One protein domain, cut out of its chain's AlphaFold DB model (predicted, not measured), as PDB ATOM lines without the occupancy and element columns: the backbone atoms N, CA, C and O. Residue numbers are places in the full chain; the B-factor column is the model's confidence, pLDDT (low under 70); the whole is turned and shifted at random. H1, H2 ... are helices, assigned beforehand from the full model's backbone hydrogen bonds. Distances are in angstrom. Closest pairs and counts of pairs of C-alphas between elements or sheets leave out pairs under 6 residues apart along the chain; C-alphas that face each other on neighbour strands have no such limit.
ATOM      1  N   ARG A   2     -23.518 -35.836 -16.089       86.44
ATOM      2  CA  ARG A   2     -22.233 -35.701 -15.377       86.44
ATOM      3  C   ARG A   2     -21.686 -34.275 -15.229       86.44
ATOM      4  O   ARG A   2     -21.220 -33.935 -14.161       86.44
ATOM      5  N   TYR A   3     -21.812 -33.407 -16.239       88.44
ATOM      6  CA  TYR A   3     -21.370 -32.007 -16.128       88.44
ATOM      7  C   TYR A   3     -22.192 -31.174 -15.136       88.44
ATOM      8  O   TYR A   3     -21.635 -30.382 -14.389       88.44
ATOM      9  N   VAL A   4     -23.519 -31.338 -15.144       88.75
ATOM     10  CA  VAL A   4     -24.441 -30.566 -14.295       88.75
ATOM     11  C   VAL A   4     -24.356 -31.046 -12.849       88.75
ATOM     12  O   VAL A   4     -24.235 -30.228 -11.949       88.75
ATOM     13  N   LEU A   5     -24.347 -32.366 -12.643       88.94
ATOM     14  CA  LEU A   5     -24.265 -32.984 -11.315       88.94
ATOM     15  C   LEU A   5     -22.854 -32.932 -10.699       88.94
ATOM     16  O   LEU A   5     -22.677 -33.309  -9.548       88.94
ATOM     17  N   ASN A   6     -21.847 -32.466 -11.446       88.75
ATOM     18  CA  ASN A   6     -20.535 -32.141 -10.882       88.75
ATOM     19  C   ASN A   6     -20.537 -30.785 -10.151       88.75
ATOM     20  O   ASN A   6     -19.597 -30.475  -9.423       88.75
ATOM     21  N   ASN A   7     -21.573 -29.957 -10.339       89.88
ATOM     22  CA  ASN A   7     -21.740 -28.737  -9.561       89.88
ATOM     23  C   ASN A   7     -22.318 -29.076  -8.179       89.88
ATOM     24  O   ASN A   7     -23.400 -29.647  -8.089       89.88
ATOM     25  N   ARG A   8     -21.618 -28.674  -7.113       90.69
ATOM     26  CA  ARG A   8     -22.037 -28.901  -5.719       90.69
ATOM     27  C   ARG A   8     -23.322 -28.176  -5.328       90.69
ATOM     28  O   ARG A   8     -23.955 -28.593  -4.369       90.69
ATOM     29  N   ASP A   9     -23.712 -27.148  -6.076       94.88
ATOM     30  CA  ASP A   9     -24.967 -26.422  -5.863       94.88
ATOM     31  C   ASP A   9     -26.177 -27.111  -6.531       94.88
ATOM     32  O   ASP A   9     -27.266 -26.539  -6.582       94.88
ATOM     33  N   VAL A  10     -25.996 -28.305  -7.119       92.12
ATOM     34  CA  VAL A  10     -27.037 -29.021  -7.867       92.12
ATOM     35  C   VAL A  10     -27.220 -30.446  -7.345       92.12
ATOM     36  O   VAL A  10     -26.395 -31.320  -7.597       92.12
ATOM     37  N   ASP A  11     -28.367 -30.710  -6.717       90.88
ATOM     38  CA  ASP A  11     -28.708 -32.044  -6.199       90.88
ATOM     39  C   ASP A  11     -29.348 -32.970  -7.245       90.88
ATOM     40  O   ASP A  11     -29.239 -34.194  -7.169       90.88
ATOM     41  N   CYS A  12     -30.061 -32.407  -8.226       90.31
ATOM     42  CA  CYS A  12     -30.852 -33.176  -9.185       90.31
ATOM     43  C   CYS A  12     -30.876 -32.519 -10.568       90.31
ATOM     44  O   CYS A  12     -30.899 -31.296 -10.703       90.31
ATOM     45  N   ALA A  13     -30.920 -33.350 -11.611       88.50
ATOM     46  CA  ALA A  13     -31.138 -32.924 -12.986       88.50
ATOM     47  C   ALA A  13     -32.397 -33.601 -13.543       88.50
ATOM     48  O   ALA A  13     -32.437 -34.821 -13.700       88.50
ATOM     49  N   LEU A  14     -33.405 -32.796 -13.882       89.75
ATOM     50  CA  LEU A  14     -34.614 -33.253 -14.565       89.75
ATOM     51  C   LEU A  14     -34.379 -33.219 -16.074       89.75
ATOM     52  O   LEU A  14     -34.132 -32.156 -16.643       89.75
ATOM     53  N   ILE A  15     -34.431 -34.383 -16.716       86.94
ATOM     54  CA  ILE A  15     -34.174 -34.527 -18.151       86.94
ATOM     55  C   ILE A  15     -35.332 -35.284 -18.780       86.94
ATOM     56  O   ILE A  15     -35.723 -36.343 -18.294       86.94
ATOM     57  N   ASP A  16     -35.869 -34.736 -19.864       88.25
ATOM     58  CA  ASP A  16     -36.875 -35.396 -20.680       88.25
ATOM     59  C   ASP A  16     -36.236 -36.084 -21.894       88.25
ATOM     60  O   ASP A  16     -35.305 -35.572 -22.524       88.25
ATOM     61  N   PHE A  17     -36.778 -37.245 -22.252       89.25
ATOM     62  CA  PHE A  17     -36.344 -38.041 -23.397       89.25
ATOM     63  C   PHE A  17     -37.529 -38.277 -24.326       89.25
ATOM     64  O   PHE A  17     -38.652 -38.468 -23.867       89.25
ATOM     65  N   GLN A  18     -37.273 -38.293 -25.632       87.38
ATOM     66  CA  GLN A  18     -38.307 -38.556 -26.641       87.38
ATOM     67  C   GLN A  18     -38.514 -40.057 -26.893       87.38
ATOM     68  O   GLN A  18     -39.544 -40.467 -27.415       87.38
ATOM     69  N   ASN A  19     -37.522 -40.886 -26.556       90.69
ATOM     70  CA  ASN A  19     -37.547 -42.332 -26.757       90.69
ATOM     71  C   ASN A  19     -36.520 -43.035 -25.851       90.69
ATOM     72  O   ASN A  19     -35.681 -42.396 -25.207       90.69
ATOM     73  N   PHE A  20     -36.577 -44.368 -25.824       93.94
ATOM     74  CA  PHE A  20     -35.689 -45.196 -25.006       93.94
ATOM     75  C   PHE A  20     -34.215 -45.119 -25.418       93.94
ATOM     76  O   PHE A  20     -33.350 -45.272 -24.560       93.94
ATOM     77  N   GLU A  21     -33.904 -44.843 -26.683       92.75
ATOM     78  CA  GLU A  21     -32.513 -44.677 -27.123       92.75
ATOM     79  C   GLU A  21     -31.897 -43.391 -26.555       92.75
ATOM     80  O   GLU A  21     -30.782 -43.413 -26.034       92.75
ATOM     81  N   GLY A  22     -32.658 -42.292 -26.527       89.94
ATOM     82  CA  GLY A  22     -32.256 -41.060 -25.845       89.94
ATOM     83  C   GLY A  22     -32.008 -41.268 -24.348       89.94
ATOM     84  O   GLY A  22     -31.026 -40.750 -23.814       89.94
ATOM     85  N   LEU A  23     -32.847 -42.075 -23.685       92.12
ATOM     86  CA  LEU A  23     -32.646 -42.466 -22.285       92.12
ATOM     87  C   LEU A  23     -31.354 -43.279 -22.107       92.12
ATOM     88  O   LEU A  23     -30.526 -42.932 -21.262       92.12
ATOM     89  N   LYS A  24     -31.149 -44.331 -22.912       92.06
ATOM     90  CA  LYS A  24     -29.939 -45.174 -22.857       92.06
ATOM     91  C   LYS A  24     -28.665 -44.358 -23.075       92.06
ATOM     92  O   LYS A  24     -27.687 -44.541 -22.352       92.06
ATOM     93  N   ALA A  25     -28.698 -43.401 -24.004       88.56
ATOM     94  CA  ALA A  25     -27.571 -42.515 -24.269       88.56
ATOM     95  C   ALA A  25     -27.155 -41.690 -23.037       88.56
ATOM     96  O   ALA A  25     -25.986 -41.318 -22.928       88.56
ATOM     97  N   HIS A  26     -28.076 -41.430 -22.103       88.00
ATOM     98  CA  HIS A  26     -27.807 -40.669 -20.883       88.00
ATOM     99  C   HIS A  26     -27.523 -41.550 -19.665       88.00
ATOM    100  O   HIS A  26     -26.662 -41.186 -18.863       88.00
ATOM    101  N   ILE A  27     -28.206 -42.692 -19.524       89.81
ATOM    102  CA  ILE A  27     -28.095 -43.547 -18.331       89.81
ATOM    103  C   ILE A  27     -26.680 -44.101 -18.142       89.81
ATOM    104  O   ILE A  27     -26.222 -44.211 -17.010       89.81
ATOM    105  N   GLN A  28     -25.954 -44.351 -19.238       88.19
ATOM    106  CA  GLN A  28     -24.555 -44.794 -19.203       88.19
ATOM    107  C   GLN A  28     -23.611 -43.799 -18.505       88.19
ATOM    108  O   GLN A  28     -22.550 -44.186 -18.034       88.19
ATOM    109  N   TYR A  29     -23.995 -42.520 -18.425       87.69
ATOM    110  CA  TYR A  29     -23.225 -41.480 -17.744       87.69
ATOM    111  C   TYR A  29     -23.690 -41.239 -16.301       87.69
ATOM    112  O   TYR A  29     -23.139 -40.366 -15.623       87.69
ATOM    113  N   SER A  30     -24.713 -41.954 -15.824       87.38
ATOM    114  CA  SER A  30     -25.173 -41.851 -14.438       87.38
ATOM    115  C   SER A  30     -24.075 -42.307 -13.473       87.38
ATOM    116  O   SER A  30     -23.430 -43.324 -13.705       87.38
ATOM    117  N   GLY A  31     -23.831 -41.535 -12.411       86.88
ATOM    118  CA  GLY A  31     -22.767 -41.814 -11.436       86.88
ATOM    119  C   GLY A  31     -21.336 -41.614 -11.953       86.88
ATOM    120  O   GLY A  31     -20.386 -41.901 -11.231       86.88
ATOM    121  N   THR A  32     -21.162 -41.115 -13.181       90.94
ATOM    122  CA  THR A  32     -19.843 -40.770 -13.735       90.94
ATOM    123  C   THR A  32     -19.554 -39.282 -13.584       90.94
ATOM    124  O   THR A  32     -20.476 -38.462 -13.544       90.94
ATOM    125  N   TYR A  33     -18.270 -38.930 -13.564       90.00
ATOM    126  CA  TYR A  33     -17.794 -37.551 -13.498       90.00
ATOM    127  C   TYR A  33     -17.013 -37.191 -14.771       90.00
ATOM    128  O   TYR A  33     -16.482 -38.092 -15.427       90.00
ATOM    129  N   PRO A  34     -16.993 -35.910 -15.185       91.88
ATOM    130  CA  PRO A  34     -16.137 -35.456 -16.278       91.88
ATOM    131  C   PRO A  34     -14.657 -35.664 -15.935       91.88
ATOM    132  O   PRO A  34     -14.249 -35.416 -14.802       91.88
ATOM    133  N   ASP A  35     -13.861 -36.090 -16.911       92.44
ATOM    134  CA  ASP A  35     -12.400 -36.047 -16.811       92.44
ATOM    135  C   ASP A  35     -11.848 -34.672 -17.277       92.44
ATOM    136  O   ASP A  35     -12.606 -33.830 -17.774       92.44
ATOM    137  N   PRO A  36     -10.535 -34.398 -17.160       94.19
ATOM    138  CA  PRO A  36      -9.974 -33.119 -17.605       94.19
ATOM    139  C   PRO A  36     -10.188 -32.799 -19.097       94.19
ATOM    140  O   PRO A  36     -10.264 -31.625 -19.471       94.19
ATOM    141  N   ILE A  37     -10.300 -33.816 -19.961       94.50
ATOM    142  CA  ILE A  37     -10.554 -33.645 -21.400       94.50
ATOM    143  C   ILE A  37     -12.012 -33.230 -21.620       94.50
ATOM    144  O   ILE A  37     -12.292 -32.334 -22.419       94.50
ATOM    145  N   ASP A  38     -12.945 -33.858 -20.909       92.19
ATOM    146  CA  ASP A  38     -14.359 -33.490 -20.901       92.19
ATOM    147  C   ASP A  38     -14.561 -32.043 -20.442       92.19
ATOM    148  O   ASP A  38     -15.304 -31.278 -21.066       92.19
ATOM    149  N   GLU A  39     -13.878 -31.641 -19.372       92.00
ATOM    150  CA  GLU A  39     -13.935 -30.266 -18.882       92.00
ATOM    151  C   GLU A  39     -13.398 -29.263 -19.903       92.00
ATOM    152  O   GLU A  39     -14.001 -28.202 -20.088       92.00
ATOM    153  N   GLN A  40     -12.299 -29.597 -20.589       95.00
ATOM    154  CA  GLN A  40     -11.759 -28.750 -21.649       95.00
ATOM    155  C   GLN A  40     -12.761 -28.596 -22.794       95.00
ATOM    156  O   GLN A  40     -13.097 -27.471 -23.151       95.00
ATOM    157  N   LYS A  41     -13.345 -29.697 -23.280       93.88
ATOM    158  CA  LYS A  41     -14.391 -29.657 -24.318       93.88
ATOM    159  C   LYS A  41     -15.577 -28.783 -23.909       93.88
ATOM    160  O   LYS A  41     -16.109 -28.036 -24.728       93.88
ATOM    161  N   ALA A  42     -16.006 -28.865 -22.650       91.44
ATOM    162  CA  ALA A  42     -17.102 -28.046 -22.141       91.44
ATOM    163  C   ALA A  42     -16.739 -26.551 -22.072       91.44
ATOM    164  O   ALA A  42     -17.607 -25.706 -22.313       91.44
ATOM    165  N   ARG A  43     -15.482 -26.213 -21.748       93.19
ATOM    166  CA  ARG A  43     -14.972 -24.833 -21.809       93.19
ATOM    167  C   ARG A  43     -14.928 -24.323 -23.246       93.19
ATOM    168  O   ARG A  43     -15.548 -23.298 -23.512       93.19
ATOM    169  N   ASP A  44     -14.322 -25.082 -24.155       95.19
ATOM    170  CA  ASP A  44     -14.183 -24.711 -25.567       95.19
ATOM    171  C   ASP A  44     -15.550 -24.490 -26.219       95.19
ATOM    172  O   ASP A  44     -15.784 -23.480 -26.882       95.19
ATOM    173  N   LEU A  45     -16.504 -25.396 -25.971       91.94
ATOM    174  CA  LEU A  45     -17.866 -25.248 -26.477       91.94
ATOM    175  C   LEU A  45     -18.536 -23.998 -25.893       91.94
ATOM    176  O   LEU A  45     -19.178 -23.241 -26.619       91.94
ATOM    177  N   ARG A  46     -18.386 -23.744 -24.587       91.31
ATOM    178  CA  ARG A  46     -18.948 -22.540 -23.963       91.31
ATOM    179  C   ARG A  46     -18.394 -21.276 -24.622       91.31
ATOM    180  O   ARG A  46     -19.184 -20.395 -24.947       91.31
ATOM    181  N   GLU A  47     -17.090 -21.186 -24.835       92.69
ATOM    182  CA  GLU A  47     -16.472 -20.022 -25.481       92.69
ATOM    183  C   GLU A  47     -16.917 -19.875 -26.939       92.69
ATOM    184  O   GLU A  47     -17.301 -18.784 -27.359       92.69
ATOM    185  N   ALA A  48     -16.964 -20.979 -27.685       94.06
ATOM    186  CA  ALA A  48     -17.269 -20.963 -29.108       94.06
ATOM    187  C   ALA A  48     -18.733 -20.634 -29.435       94.06
ATOM    188  O   ALA A  48     -18.997 -20.098 -30.509       94.06
ATOM    189  N   ILE A  49     -19.695 -20.981 -28.567       93.62
ATOM    190  CA  ILE A  49     -21.126 -20.880 -28.919       93.62
ATOM    191  C   ILE A  49     -22.019 -20.198 -27.877       93.62
ATOM    192  O   ILE A  49     -23.223 -20.068 -28.111       93.62
ATOM    193  N   SER A  50     -21.495 -19.721 -26.738       92.12
ATOM    194  CA  SER A  50     -22.354 -19.121 -25.697       92.12
ATOM    195  C   SER A  50     -23.148 -17.909 -26.197       92.12
ATOM    196  O   SER A  50     -24.292 -17.729 -25.770       92.12
TER     197      SER A  50
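AT A GLANCE: This is residues 2 to 50 of the 141 residues of the protein "4Fe-4S ferredoxin-type domain-containing protein" of Bacteroidia bacterium (UniProt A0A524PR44). This is a loose, open frame in which H2 and H3 stand at two well-separated ends, with the short helix H1 between them, a long link from H1 to H2 and a short one from H2 to H3. Residues 43 to 50, part of H3, stick out. The printed part has 49 residues with three named helices, H1, H2, H3 in chain order, and no named strand; the class is all helix. The radius of gyration of the C-alphas is 12.4 A, and the spans are 31 by 24 by 18 A.

IN THESE COORDINATES: Find C-alpha 2 at (-22.233, -35.701, -15.377), where H1, residues 2 to 5, begins; it is 5.3 A long. H2, residues 20 to 27, runs 10.2 A from C-alpha 20 at (-35.689, -45.196, -25.006). H3, residues 36 to 50, runs 20.4 A to C-alpha 50 at (-22.354, -19.121, -25.697).

HOW THE PARTS SIT: H1 touches no helix; it is apart from H2, and only just apart from H3, their closest C-alphas being 8.1 A from each other. H2 and H3 are apart. In H2 and H3 every O i to N i+4 pair is within hydrogen-bond range; H1 is too short for such a pair.

THE WHOLE: Look for the largest distance between the C-alphas of Phe 20 and Glu 47, 31.7 A. The printed part has no cut. The link from H1 to H2, residues 6 to 19, is long, and that from H2 to H3 is short. No printed residue is under 70 in pLDDT.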